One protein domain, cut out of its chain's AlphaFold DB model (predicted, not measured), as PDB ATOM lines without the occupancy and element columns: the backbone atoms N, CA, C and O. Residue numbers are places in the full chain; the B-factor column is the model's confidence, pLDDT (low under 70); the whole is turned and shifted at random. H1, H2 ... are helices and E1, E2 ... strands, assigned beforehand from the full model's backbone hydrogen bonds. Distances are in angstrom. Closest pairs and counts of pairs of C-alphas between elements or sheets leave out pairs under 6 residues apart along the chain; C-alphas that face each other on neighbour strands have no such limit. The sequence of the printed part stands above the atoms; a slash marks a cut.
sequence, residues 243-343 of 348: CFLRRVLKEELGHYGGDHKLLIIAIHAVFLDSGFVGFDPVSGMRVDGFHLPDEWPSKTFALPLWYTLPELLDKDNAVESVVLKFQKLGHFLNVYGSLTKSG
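This is residues 243 to 343 of the 348 residues of the protein "F-box family protein" of Rhizophora mucronata (UniProt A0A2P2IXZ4). A long hairpin, E4 and E5, with E3 beside E4 and the short hairpin E1 and E2 beyond E3, makes a strongly twisted sheet, and helix H2 packs slantwise on it. Helix H1 sits at one end, about perpendicular to H2, the short helix H3 lies near the other end, and residues 288 to 303 make a long loop from E2 back into E3. The printed part has 101 residues, with three named helices and five named strands in the order H1 H2 E1 E2 E3 H3 E4 E5, of mixed class. The sheet runs E2 E1 E3 E4 E5, antiparallel but for E1 and E3, which meet only at a point. The whole is compact, with a radius of gyration of the C-alphas of 14.6 A, yet elongated, spanning 44 by 28 by 19 A.

H1, residues 243 to 252, and H2, residues 259 to 273, only just touch, with 3 pairs of C-alphas within 8 A. H2 touches H1 with residue 262 alone; the closest C-alphas of the two, those of Leu 249 and Leu 262, are 6.9 A apart, and their lines stand about perpendicular at 83 degrees. E1, residues 277 to 280, and E2, residues 285 to 287, form an antiparallel hairpin, with N 287 and O 278 2.8 A apart. E3, residues 304 to 308, meets E1 only at a point, where C-alphas 278 and 307 face each other at 4.7 A. H3, residues 310 to 313, is on the sheet at a height of 7.1 A, over none of its strands. E4, residues 319 to 329, is antiparallel to E3, with N 305 and O 324 2.9 A apart. E5, residues 332 to 342, forms a hairpin with E4; N 323 and O 338 are 2.8 A apart. E2 and E5 are the edge strands. H2 is on the sheet at a height of 5.4 A and only just over E5, with 3 of its 15 C-alphas falling on that strand; it runs slantwise at 40 degrees to E5 on the local plane. The closest C-alphas of H2 and E5, of His 260 and Leu 333, are 6.7 A apart. H1 is not on the sheet. Every O i to N i+4 pair is within hydrogen-bond range in H1 and H2; H3 is too short for such a pair.

H1 begins at C-alpha 243, (169.340, 105.486, 154.771), and is 13.6 A long. H2 is 21.1 A long and begins at C-alpha 259, (171.345, 109.708, 165.302). E3 is 13.3 A long, E4 31.2 A and E5 30.3 A, ending at C-alpha 342, (148.719, 124.798, 182.719). E1, E2 and H3 are shorter.

The two C-alphas farthest apart, of Cys 243 and Asp 316, are 45.3 A from each other. The printed part has no cut. The link from E2 to E3, 16 residues, is long. The mean pLDDT of the printed part is 75.3, and residues 243 to 257, 288 to 302, 314 to 318 and 342 to 343 are under 70.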
ATOM      1  N   CYS A 243     168.224 104.594 155.079       52.25
ATOM      2  CA  CYS A 243     169.340 105.486 154.771       52.25
ATOM      3  C   CYS A 243     168.926 106.690 153.922       52.25
ATOM      4  O   CYS A 243     169.632 107.682 153.967       52.25
ATOM      5  N   PHE A 244     167.797 106.656 153.198       53.38
ATOM      6  CA  PHE A 244     167.313 107.839 152.477       53.38
ATOM      7  C   PHE A 244     166.846 108.918 153.446       53.38
ATOM      8  O   PHE A 244     167.402 109.995 153.400       53.38
ATOM      9  N   LEU A 245     165.936 108.614 154.379       60.28
ATOM     10  CA  LEU A 245     165.490 109.597 155.371       60.28
ATOM     11  C   LEU A 245     166.657 110.098 156.226       60.28
ATOM     12  O   LEU A 245     166.788 111.291 156.430       60.28
ATOM     13  N   ARG A 246     167.553 109.201 156.665       59.81
ATOM     14  CA  ARG A 246     168.765 109.583 157.406       59.81
ATOM     15  C   ARG A 246     169.720 110.425 156.561       59.81
ATOM     16  O   ARG A 246     170.356 111.304 157.116       59.81
ATOM     17  N   ARG A 247     169.859 110.146 155.263       62.34
ATOM     18  CA  ARG A 247     170.677 110.935 154.333       62.34
ATOM     19  C   ARG A 247     170.029 112.284 154.083       62.34
ATOM     20  O   ARG A 247     170.685 113.256 154.358       62.34
ATOM     21  N   VAL A 248     168.759 112.336 153.691       57.56
ATOM     22  CA  VAL A 248     167.990 113.570 153.482       57.56
ATOM     23  C   VAL A 248     168.001 114.414 154.748       57.56
ATOM     24  O   VAL A 248     168.482 115.526 154.709       57.56
ATOM     25  N   LEU A 249     167.630 113.871 155.908       61.84
ATOM     26  CA  LEU A 249     167.689 114.630 157.160       61.84
ATOM     27  C   LEU A 249     169.116 115.082 157.512       61.84
ATOM     28  O   LEU A 249     169.266 116.172 158.035       61.84
ATOM     29  N   LYS A 250     170.169 114.297 157.234       60.34
ATOM     30  CA  LYS A 250     171.568 114.730 157.451       60.34
ATOM     31  C   LYS A 250     172.083 115.725 156.407       60.34
ATOM     32  O   LYS A 250     172.989 116.486 156.715       60.34
ATOM     33  N   GLU A 251     171.581 115.663 155.183       56.22
ATOM     34  CA  GLU A 251     171.923 116.555 154.073       56.22
ATOM     35  C   GLU A 251     171.254 117.916 154.306       56.22
ATOM     36  O   GLU A 251     171.919 118.941 154.244       56.22
ATOM     37  N   GLU A 252     169.977 117.900 154.703       52.03
ATOM     38  CA  GLU A 252     169.152 119.081 154.974       52.03
ATOM     39  C   GLU A 252     169.490 119.754 156.319       52.03
ATOM     40  O   GLU A 252     169.450 120.976 156.415       52.03
ATOM     41  N   LEU A 253     169.864 118.996 157.367       54.72
ATOM     42  CA  LEU A 253     170.321 119.571 158.648       54.72
ATOM     43  C   LEU A 253     171.846 119.680 158.796       54.72
ATOM     44  O   LEU A 253     172.330 120.164 159.818       54.72
ATOM     45  N   GLY A 254     172.636 119.221 157.828       54.09
ATOM     46  CA  GLY A 254     174.092 119.138 157.968       54.09
ATOM     47  C   GLY A 254     174.562 118.174 159.075       54.09
ATOM     48  O   GLY A 254     173.834 117.314 159.572       54.09
ATOM     49  N   HIS A 255     175.826 118.306 159.501       54.03
ATOM     50  CA  HIS A 255     176.453 117.491 160.564       54.03
ATOM     51  C   HIS A 255     175.938 117.808 161.989       54.03
ATOM     52  O   HIS A 255     176.661 117.643 162.975       54.03
ATOM     53  N   TYR A 256     174.686 118.247 162.130       53.59
ATOM     54  CA  TYR A 256     174.067 118.609 163.403       53.59
ATOM     55  C   TYR A 256     173.697 117.370 164.239       53.59
ATOM     56  O   TYR A 256     172.540 117.017 164.437       53.59
ATOM     57  N   GLY A 257     174.729 116.735 164.800       59.25
ATOM     58  CA  GLY A 257     174.652 115.801 165.920       59.25
ATOM     59  C   GLY A 257     174.112 114.402 165.606       59.25
ATOM     60  O   GLY A 257     173.440 114.153 164.613       59.25
ATOM     61  N   GLY A 258     174.488 113.446 166.462       70.75
ATOM     62  CA  GLY A 258     174.280 112.010 166.252       70.75
ATOM     63  C   GLY A 258     172.823 111.575 166.044       70.75
ATOM     64  O   GLY A 258     171.890 112.354 166.200       70.75
ATOM     65  N   ASP A 259     172.630 110.288 165.737       75.38
ATOM     66  CA  ASP A 259     171.345 109.708 165.302       75.38
ATOM     67  C   ASP A 259     170.141 110.023 166.218       75.38
ATOM     68  O   ASP A 259     169.002 110.064 165.757       75.38
ATOM     69  N   HIS A 260     170.386 110.314 167.498       78.06
ATOM     70  CA  HIS A 260     169.368 110.761 168.450       78.06
ATOM     71  C   HIS A 260     168.766 112.132 168.119       78.06
ATOM     72  O   HIS A 260     167.562 112.295 168.283       78.06
ATOM     73  N   LYS A 261     169.550 113.104 167.622       77.25
ATOM     74  CA  LYS A 261     169.021 114.426 167.238       77.25
ATOM     75  C   LYS A 261     168.047 114.289 166.072       77.25
ATOM     76  O   LYS A 261     166.931 114.791 166.148       77.25
ATOM     77  N   LEU A 262     168.434 113.522 165.051       79.62
ATOM     78  CA  LEU A 262     167.598 113.242 163.878       79.62
ATOM     79  C   LEU A 262     166.267 112.596 164.262       79.62
ATOM     80  O   LEU A 262     165.230 112.949 163.708       79.62
ATOM     81  N   LEU A 263     166.283 111.678 165.230       84.00
ATOM     82  CA  LEU A 263     165.059 111.052 165.721       84.00
ATOM     83  C   LEU A 263     164.121 112.067 166.388       84.00
ATOM     84  O   LEU A 263     162.914 111.999 166.197       84.00
ATOM     85  N   ILE A 264     164.659 113.026 167.138       83.88
ATOM     86  CA  ILE A 264     163.854 114.048 167.822       83.88
ATOM     87  C   ILE A 264     163.282 115.049 166.831       83.88
ATOM     88  O   ILE A 264     162.126 115.430 166.967       83.88
ATOM     89  N   ILE A 265     164.052 115.416 165.808       81.69
ATOM     90  CA  ILE A 265     163.568 116.239 164.694       81.69
ATOM     91  C   ILE A 265     162.439 115.522 163.957       81.69
ATOM     92  O   ILE A 265     161.411 116.126 163.681       81.69
ATOM     93  N   ALA A 266     162.591 114.222 163.687       86.06
ATOM     94  CA  ALA A 266     161.532 113.437 163.064       86.06
ATOM     95  C   ALA A 266     160.270 113.388 163.943       86.06
ATOM     96  O   ALA A 266     159.169 113.561 163.434       86.06
ATOM     97  N   ILE A 267     160.418 113.208 165.260       89.06
ATOM     98  CA  ILE A 267     159.290 113.258 166.203       89.06
ATOM     99  C   ILE A 267     158.639 114.646 166.198       89.06
ATOM    100  O   ILE A 267     157.418 114.735 166.135       89.06
ATOM    101  N   HIS A 268     159.430 115.720 166.220       86.88
ATOM    102  CA  HIS A 268     158.931 117.090 166.139       86.88
ATOM    103  C   HIS A 268     158.126 117.322 164.854       86.88
ATOM    104  O   HIS A 268     156.997 117.798 164.921       86.88
ATOM    105  N   ALA A 269     158.652 116.896 163.703       86.50
ATOM    106  CA  ALA A 269     157.965 116.997 162.419       86.50
ATOM    107  C   ALA A 269     156.628 116.239 162.413       86.50
ATOM    108  O   ALA A 269     155.638 116.774 161.933       86.50
ATOM    109  N   VAL A 270     156.571 115.037 163.000       90.25
ATOM    110  CA  VAL A 270     155.316 114.274 163.126       90.25
ATOM    111  C   VAL A 270     154.293 115.007 163.994       90.25
ATOM    112  O   VAL A 270     153.107 114.982 163.680       90.25
ATOM    113  N   PHE A 271     154.721 115.670 165.071       88.94
ATOM    114  CA  PHE A 271     153.815 116.470 165.901       88.94
ATOM    115  C   PHE A 271     153.234 117.652 165.120       88.94
ATOM    116  O   PHE A 271     152.023 117.859 165.165       88.94
ATOM    117  N   LEU A 272     154.071 118.367 164.364       86.88
ATOM    118  CA  LEU A 272     153.614 119.460 163.503       86.88
ATOM    119  C   LEU A 272     152.656 118.972 162.407       86.88
ATOM    120  O   LEU A 272     151.605 119.570 162.201       86.88
ATOM    121  N   ASP A 273     152.981 117.857 161.750       85.12
ATOM    122  CA  ASP A 273     152.145 117.239 160.710       85.12
ATOM    123  C   ASP A 273     150.803 116.736 161.271       85.12
ATOM    124  O   ASP A 273     149.774 116.761 160.603       85.12
ATOM    125  N   SER A 274     150.786 116.362 162.554       87.44
ATOM    126  CA  SER A 274     149.569 115.987 163.283       87.44
ATOM    127  C   SER A 274     148.735 117.192 163.748       87.44
ATOM    128  O   SER A 274     147.731 117.001 164.433       87.44
ATOM    129  N   GLY A 275     149.139 118.424 163.419       88.56
ATOM    130  CA  GLY A 275     148.420 119.654 163.761       88.56
ATOM    131  C   GLY A 275     148.759 120.246 165.129       88.56
ATOM    132  O   GLY A 275     148.145 121.235 165.530       88.56
ATOM    133  N   PHE A 276     149.736 119.691 165.853       89.56
ATOM    134  CA  PHE A 276     150.241 120.329 167.067       89.56
ATOM    135  C   PHE A 276     151.152 121.503 166.717       89.56
ATOM    136  O   PHE A 276     151.831 121.515 165.695       89.56
ATOM    137  N   VAL A 277     151.230 122.471 167.623       88.94
ATOM    138  CA  VAL A 277     152.165 123.593 167.535       88.94
ATOM    139  C   VAL A 277     153.123 123.570 168.712       88.94
ATOM    140  O   VAL A 277     152.742 123.207 169.828       88.94
ATOM    141  N   GLY A 278     154.379 123.943 168.459       87.75
ATOM    142  CA  GLY A 278     155.354 124.168 169.521       87.75
ATOM    143  C   GLY A 278     154.868 125.273 170.455       87.75
ATOM    144  O   GLY A 278     154.282 126.260 170.008       87.75
ATOM    145  N   PHE A 279     155.096 125.101 171.749       84.88
ATOM    146  CA  PHE A 279     154.619 126.002 172.792       84.88
ATOM    147  C   PHE A 279     155.756 126.317 173.761       84.88
ATOM    148  O   PHE A 279     156.509 125.418 174.124       84.88
ATOM    149  N   ASP A 280     155.898 127.567 174.190       83.88
ATOM    150  CA  ASP A 280     156.773 127.913 175.310       83.88
ATOM    151  C   ASP A 280     155.907 128.095 176.564       83.88
ATOM    152  O   ASP A 280     155.121 129.043 176.622       83.88
ATOM    153  N   PRO A 281     156.030 127.221 177.581       75.19
ATOM    154  CA  PRO A 281     155.257 127.348 178.812       75.19
ATOM    155  C   PRO A 281     155.611 128.595 179.629       75.19
ATOM    156  O   PRO A 281     154.824 128.976 180.489       75.19
ATOM    157  N   VAL A 282     156.776 129.218 179.402       79.06
ATOM    158  CA  VAL A 282     157.187 130.435 180.116       79.06
ATOM    159  C   VAL A 282     156.540 131.664 179.496       79.06
ATOM    160  O   VAL A 282     155.963 132.478 180.214       79.06
ATOM    161  N   SER A 283     156.620 131.807 178.172       75.44
ATOM    162  CA  SER A 283     156.008 132.941 177.479       75.44
ATOM    163  C   SER A 283     154.514 132.746 177.210       75.44
ATOM    164  O   SER A 283     153.837 133.713 176.878       75.44
ATOM    165  N   GLY A 284     154.001 131.515 177.301       74.81
ATOM    166  CA  GLY A 284     152.626 131.166 176.939       74.81
ATOM    167  C   GLY A 284     152.339 131.300 175.441       74.81
ATOM    168  O   GLY A 284     151.180 131.352 175.042       74.81
ATOM    169  N   MET A 285     153.377 131.378 174.606       78.00
ATOM    170  CA  MET A 285     153.243 131.670 173.178       78.00
ATOM    171  C   MET A 285     153.579 130.452 172.328       78.00
ATOM    172  O   MET A 285     154.350 129.570 172.718       78.00
ATOM    173  N   ARG A 286     153.034 130.446 171.111       81.81
ATOM    174  CA  ARG A 286     153.471 129.542 170.050       81.81
ATOM    175  C   ARG A 286     154.946 129.780 169.722       81.81
ATOM    176  O   ARG A 286     155.382 130.918 169.565       81.81
ATOM    177  N   VAL A 287     155.681 128.690 169.552       78.25
ATOM    178  CA  VAL A 287     157.068 128.678 169.093       78.25
ATOM    179  C   VAL A 287     157.086 128.187 167.649       78.25
ATOM    180  O   VAL A 287     156.796 127.022 167.385       78.25
ATOM    181  N   ASP A 288     157.426 129.078 166.716       66.50
ATOM    182  CA  ASP A 288     157.538 128.751 165.283       66.50
ATOM    183  C   ASP A 288     158.908 128.181 164.887       66.50
ATOM    184  O   ASP A 288     159.053 127.599 163.814       66.50
ATOM    185  N   GLY A 289     159.920 128.322 165.749       66.00
ATOM    186  CA  GLY A 289     161.277 127.843 165.499       66.00
ATOM    187  C   GLY A 289     161.618 126.584 166.291       66.00
ATOM    188  O   GLY A 289     161.470 126.546 167.510       66.00
ATOM    189  N   PHE A 290     162.157 125.564 165.623       66.94
ATOM    190  CA  PHE A 290     162.718 124.401 166.307       66.94
ATOM    191  C   PHE A 290     164.228 124.541 166.473       66.94
ATOM    192  O   PHE A 290     164.993 124.353 165.527       66.94
ATOM    193  N   HIS A 291     164.665 124.839 167.696       62.91
ATOM    194  CA  HIS A 291     166.082 124.920 168.033       62.91
ATOM    195  C   HIS A 291     166.446 123.833 169.041       62.91
ATOM    196  O   HIS A 291     165.997 123.835 170.186       62.91
ATOM    197  N   LEU A 292     167.286 122.892 168.609       66.88
ATOM    198  CA  LEU A 292     167.965 121.974 169.516       66.88
ATOM    199  C   LEU A 292     169.276 122.616 169.980       66.88
ATOM    200  O   LEU A 292     169.980 123.187 169.150       66.88
ATOM    201  N   PRO A 293     169.669 122.466 171.254       61.34
ATOM    202  CA  PRO A 293     170.992 122.864 171.703       61.34
ATOM    203  C   PRO A 293     172.091 122.137 170.927       61.34
ATOM    204  O   PRO A 293     171.990 120.936 170.610       61.34
ATOM    205  N   ASP A 294     173.177 122.860 170.681       58.19
ATOM    206  CA  ASP A 294     174.377 122.324 170.045       58.19
ATOM    207  C   ASP A 294     175.002 121.226 170.913       58.19
ATOM    208  O   ASP A 294     175.236 120.111 170.429       58.19
ATOM    209  N   GLU A 295     175.127 121.479 172.219       57.69
ATOM    210  CA  GLU A 295     175.564 120.505 173.217       57.69
ATOM    211  C   GLU A 295     174.387 119.878 173.965       57.69
ATOM    212  O   GLU A 295     173.570 120.536 174.605       57.69
ATOM    213  N   TRP A 296     174.309 118.551 173.889       62.03
ATOM    214  CA  TRP A 296     173.296 117.772 174.586       62.03
ATOM    215  C   TRP A 296     173.745 117.456 176.018       62.03
ATOM    216  O   TRP A 296     174.848 116.919 176.185       62.03
ATOM    217  N   PRO A 297     172.907 117.695 177.047       59.31
ATOM    218  CA  PRO A 297     173.256 117.365 178.421       59.31
ATOM    219  C   PRO A 297     173.435 115.851 178.541       59.31
ATOM    220  O   PRO A 297     172.496 115.065 178.438       59.31
ATOM    221  N   SER A 298     174.678 115.426 178.733       54.06
ATOM    222  CA  SER A 298     175.084 114.027 178.601       54.06
ATOM    223  C   SER A 298     174.671 113.165 179.795       54.06
ATOM    224  O   SER A 298     174.894 111.956 179.746       54.06
ATOM    225  N   LYS A 299     174.112 113.750 180.870       52.69
ATOM    226  CA  LYS A 299     174.018 113.026 182.142       52.69
ATOM    227  C   LYS A 299     172.758 113.077 182.992       52.69
ATOM    228  O   LYS A 299     172.702 112.206 183.854       52.69
ATOM    229  N   THR A 300     171.740 113.925 182.785       50.84
ATOM    230  CA  THR A 300     170.581 113.780 183.699       50.84
ATOM    231  C   THR A 300     169.199 114.136 183.187       50.84
ATOM    232  O   THR A 300     168.295 113.374 183.500       50.84
ATOM    233  N   PHE A 301     168.961 115.184 182.395       51.09
ATOM    234  CA  PHE A 301     167.581 115.473 181.991       51.09
ATOM    235  C   PHE A 301     167.449 115.998 180.567       51.09
ATOM    236  O   PHE A 301     168.163 116.895 180.127       51.09
ATOM    237  N   ALA A 302     166.511 115.343 179.889       61.09
ATOM    238  CA  ALA A 302     165.906 115.652 178.614       61.09
ATOM    239  C   ALA A 302     165.679 117.141 178.385       61.09
ATOM    240  O   ALA A 302     165.219 117.830 179.289       61.09
ATOM    241  N   LEU A 303     165.844 117.580 177.142       70.50
ATOM    242  CA  LEU A 303     165.172 118.783 176.662       70.50
ATOM    243  C   LEU A 303     163.672 118.478 176.598       70.50
ATOM    244  O   LEU A 303     163.291 117.608 175.809       70.50
ATOM    245  N   PRO A 304     162.825 119.091 177.442       83.69
ATOM    246  CA  PRO A 304     161.393 118.923 177.310       83.69
ATOM    247  C   PRO A 304     160.923 119.719 176.089       83.69
ATOM    248  O   PRO A 304     161.182 120.917 175.993       83.69
ATOM    249  N   LEU A 305     160.238 119.057 175.161       87.62
ATOM    250  CA  LEU A 305     159.516 119.733 174.086       87.62
ATOM    251  C   LEU A 305     158.050 119.834 174.477       87.62
ATOM    252  O   LEU A 305     157.458 118.851 174.924       87.62
ATOM    253  N   TRP A 306     157.484 121.018 174.304       89.94
ATOM    254  CA  TRP A 306     156.117 121.327 174.687       89.94
ATOM    255  C   TRP A 306     155.301 121.592 173.434       89.94
ATOM    256  O   TRP A 306     155.741 122.303 172.529       89.94
ATOM    257  N   TYR A 307     154.116 121.002 173.400       90.94
ATOM    258  CA  TYR A 307     153.189 121.119 172.293       90.94
ATOM    259  C   TYR A 307     151.798 121.419 172.811       90.94
ATOM    260  O   TYR A 307     151.404 120.941 173.872       90.94
ATOM    261  N   THR A 308     151.028 122.147 172.026       90.75
ATOM    262  CA  THR A 308     149.601 122.333 172.260       90.75
ATOM    263  C   THR A 308     148.859 122.301 170.930       90.75
ATOM    264  O   THR A 308     149.470 122.149 169.870       90.75
ATOM    265  N   LEU A 309     147.539 122.394 170.991       90.19
ATOM    266  CA  LEU A 309     146.698 122.536 169.816       90.19
ATOM    267  C   LEU A 309     146.442 124.030 169.547       90.19
ATOM    268  O   LEU A 309     146.236 124.780 170.505       90.19
ATOM    269  N   PRO A 310     146.429 124.480 168.279       84.06
ATOM    270  CA  PRO A 310     146.174 125.877 167.928       84.06
ATOM    271  C   PRO A 310     144.898 126.446 168.568       84.06
ATOM    272  O   PRO A 310     144.887 127.583 169.023       84.06
ATOM    273  N   GLU A 311     143.838 125.641 168.681       85.38
ATOM    274  CA  GLU A 311     142.529 126.046 169.215       85.38
ATOM    275  C   GLU A 311     142.516 126.261 170.738       85.38
ATOM    276  O   GLU A 311     141.488 126.656 171.309       85.38
ATOM    277  N   LEU A 312     143.620 125.931 171.412       82.00
ATOM    278  CA  LEU A 312     143.802 126.091 172.853       82.00
ATOM    279  C   LEU A 312     144.652 127.313 173.211       82.00
ATOM    280  O   LEU A 312     144.656 127.692 174.376       82.00
ATOM    281  N   LEU A 313     145.325 127.935 172.238       75.69
ATOM    282  CA  LEU A 313     146.168 129.114 172.464       75.69
ATOM    283  C   LEU A 313     145.366 130.416 172.606       75.69
ATOM    284  O   LEU A 313     145.756 131.281 173.378       75.69
ATOM    285  N   ASP A 314     144.232 130.535 171.913       69.00
ATOM    286  CA  ASP A 314     143.400 131.755 171.903       69.00
ATOM    287  C   ASP A 314     142.362 131.812 173.042       69.00
ATOM    288  O   ASP A 314     141.484 132.676 173.062       69.00
ATOM    289  N   LYS A 315     142.402 130.864 173.982       65.69
ATOM    290  CA  LYS A 315     141.453 130.802 175.101       65.69
ATOM    291  C   LYS A 315     142.155 131.273 176.371       65.69
ATOM    292  O   LYS A 315     143.160 130.685 176.738       65.69
ATOM    293  N   ASP A 316     141.549 132.207 177.110       63.62
ATOM    294  CA  ASP A 316     141.977 132.670 178.455       63.62
ATOM    295  C   ASP A 316     141.963 131.566 179.544       63.62
ATOM    296  O   ASP A 316     142.012 131.829 180.744       63.62
ATOM    297  N   ASN A 317     141.841 130.303 179.140       65.31
ATOM    298  CA  ASN A 317     141.782 129.151 180.014       65.31
ATOM    299  C   ASN A 317     143.140 128.458 180.076       65.31
ATOM    300  O   ASN A 317     144.004 128.633 179.224       65.31
ATOM    301  N   ALA A 318     143.275 127.585 181.070       69.88
ATOM    302  CA  ALA A 318     144.424 126.712 181.225       69.88
ATOM    303  C   ALA A 318     144.817 126.019 179.905       69.88
ATOM    304  O   ALA A 318     144.059 125.176 179.412       69.88
ATOM    305  N   VAL A 319     146.000 126.332 179.366       79.62
ATOM    306  CA  VAL A 319     146.498 125.719 178.126       79.62
ATOM    307  C   VAL A 319     146.846 124.264 178.420       79.62
ATOM    308  O   VAL A 319     147.763 123.953 179.192       79.62
ATOM    309  N   GLU A 320     146.092 123.344 177.827       88.00
ATOM    310  CA  GLU A 320     146.441 121.927 177.859       88.00
ATOM    311  C   GLU A 320     147.616 121.697 176.910       88.00
ATOM    312  O   GLU A 320     147.598 122.081 175.742       88.00
ATOM    313  N   SER A 321     148.674 121.113 177.454       88.69
ATOM    314  CA  SER A 321     149.964 120.976 176.792       88.69
ATOM    315  C   SER A 321     150.460 119.544 176.901       88.69
ATOM    316  O   SER A 321     150.383 118.921 177.959       88.69
ATOM    317  N   VAL A 322     151.004 119.020 175.811       91.94
ATOM    318  CA  VAL A 322     151.732 117.755 175.776       91.94
ATOM    319  C   VAL A 322     153.212 118.047 175.971       91.94
ATOM    320  O   VAL A 322     153.802 118.847 175.251       91.94
ATOM    321  N   VAL A 323     153.826 117.361 176.930       91.44
ATOM    322  CA  VAL A 323     155.253 117.465 177.233       91.44
ATOM    323  C   VAL A 323     155.935 116.180 176.810       91.44
ATOM    324  O   VAL A 323     155.598 115.108 177.317       91.44
ATOM    325  N   LEU A 324     156.914 116.286 175.919       91.62
ATOM    326  CA  LEU A 324     157.786 115.186 175.529       91.62
ATOM    327  C   LEU A 324     159.147 115.337 176.195       91.62
ATOM    328  O   LEU A 324     159.820 116.348 176.021       91.62
ATOM    329  N   LYS A 325     159.580 114.311 176.925       89.50
ATOM    330  CA  LYS A 325     160.908 114.233 177.542       89.50
ATOM    331  C   LYS A 325     161.717 113.121 176.886       89.50
ATOM    332  O   LYS A 325     161.280 111.974 176.828       89.50
ATOM    333  N   PHE A 326     162.917 113.464 176.440       86.06
ATOM    334  CA  PHE A 326     163.848 112.584 175.740       86.06
ATOM    335  C   PHE A 326     165.030 112.182 176.622       86.06
ATOM    336  O   PHE A 326     165.887 113.001 176.944       86.06
ATOM    337  N   GLN A 327     165.120 110.907 176.981       85.38
ATOM    338  CA  GLN A 327     166.227 110.381 177.772       85.38
ATOM    339  C   GLN A 327     167.104 109.476 176.910       85.38
ATOM    340  O   GLN A 327     166.658 108.446 176.409       85.38
ATOM    341  N   LYS A 328     168.379 109.842 176.757       79.62
ATOM    342  CA  LYS A 328     169.368 108.986 176.100       79.62
ATOM    343  C   LYS A 328     169.863 107.919 177.076       79.62
ATOM    344  O   LYS A 328     170.380 108.253 178.139       79.62
ATOM    345  N   LEU A 329     169.757 106.653 176.685       79.62
ATOM    346  CA  LEU A 329     170.274 105.508 177.433       79.62
ATOM    347  C   LEU A 329     171.169 104.671 176.514       79.62
ATOM    348  O   LEU A 329     170.705 103.817 175.758       79.62
ATOM    349  N   GLY A 330     172.472 104.965 176.529       78.38
ATOM    350  CA  GLY A 330     173.429 104.369 175.595       78.38
ATOM    351  C   GLY A 330     173.075 104.698 174.139       78.38
ATOM    352  O   GLY A 330     173.146 105.858 173.721       78.38
ATOM    353  N   HIS A 331     172.685 103.675 173.375       77.88
ATOM    354  CA  HIS A 331     172.245 103.804 171.982       77.88
ATOM    355  C   HIS A 331     170.737 104.033 171.827       77.88
ATOM    356  O   HIS A 331     170.288 104.377 170.735       77.88
ATOM    357  N   PHE A 332     169.960 103.894 172.899       79.69
ATOM    358  CA  PHE A 332     168.513 104.067 172.871       79.69
ATOM    359  C   PHE A 332     168.109 105.492 173.252       79.69
ATOM    360  O   PHE A 332     168.821 106.194 173.975       79.69
ATOM    361  N   LEU A 333     166.939 105.897 172.763       83.81
ATOM    362  CA  LEU A 333     166.258 107.118 173.165       83.81
ATOM    363  C   LEU A 333     164.895 106.735 173.739       83.81
ATOM    364  O   LEU A 333     164.031 106.264 173.003       83.81
ATOM    365  N   ASN A 334     164.712 106.940 175.037       87.38
ATOM    366  CA  ASN A 334     163.406 106.831 175.664       87.38
ATOM    367  C   ASN A 334     162.658 108.149 175.472       87.38
ATOM    368  O   ASN A 334     163.220 109.225 175.691       87.38
ATOM    369  N   VAL A 335     161.390 108.054 175.085       89.81
ATOM    370  CA  VAL A 335     160.504 109.203 174.895       89.81
ATOM    371  C   VAL A 335     159.335 109.048 175.852       89.81
ATOM    372  O   VAL A 335     158.598 108.067 175.780       89.81
ATOM    373  N   TYR A 336     159.177 110.007 176.755       89.94
ATOM    374  CA  TYR A 336     158.078 110.049 177.711       89.94
ATOM    375  C   TYR A 336     157.147 111.193 177.338       89.94
ATOM    376  O   TYR A 336     157.599 112.331 177.240       89.94
ATOM    377  N   GLY A 337     155.867 110.890 177.139       91.56
ATOM    378  CA  GLY A 337     154.822 111.884 176.909       91.56
ATOM    379  C   GLY A 337     153.939 112.040 178.140       91.56
ATOM    380  O   GLY A 337     153.534 111.044 178.737       91.56
ATOM    381  N   SER A 338     153.622 113.275 178.514       90.69
ATOM    382  CA  SER A 338     152.629 113.572 179.549       90.69
ATOM    383  C   SER A 338     151.741 114.730 179.124       90.69
ATOM    384  O   SER A 338     152.240 115.699 178.559       90.69
ATOM    385  N   LEU A 339     150.452 114.651 179.444       91.50
ATOM    386  CA  LEU A 339     149.525 115.767 179.296       91.50
ATOM    387  C   LEU A 339     149.529 116.593 180.585       91.50
ATOM    388  O   LEU A 339     149.344 116.054 181.675       91.50
ATOM    389  N   THR A 340     149.745 117.895 180.464       86.06
ATOM    390  CA  THR A 340     149.739 118.853 181.569       86.06
ATOM    391  C   THR A 340     148.728 119.944 181.278       86.06
ATOM    392  O   THR A 340     148.701 120.479 180.175       86.06
ATOM    393  N   LYS A 341     147.919 120.308 182.268       84.06
ATOM    394  CA  LYS A 341     146.997 121.435 182.167       84.06
ATOM    395  C   LYS A 341     147.607 122.622 182.898       84.06
ATOM    396  O   LYS A 341     147.665 122.618 184.125       84.06
ATOM    397  N   SER A 342     148.101 123.602 182.148       65.31
ATOM    398  CA  SER A 342     148.719 124.798 182.719       65.31
ATOM    399  C   SER A 342     147.633 125.776 183.163       65.31
ATOM    400  O   SER A 342     147.315 126.716 182.448       65.31
ATOM    401  N   GLY A 343     146.992 125.507 184.304       56.31
ATOM    402  CA  GLY A 343     146.055 126.456 184.919       56.31
ATOM    403  C   GLY A 343     145.322 125.942 186.153       56.31
ATOM    404  O   GLY A 343     144.140 126.211 186.333       56.31
TER     405      GLY A 343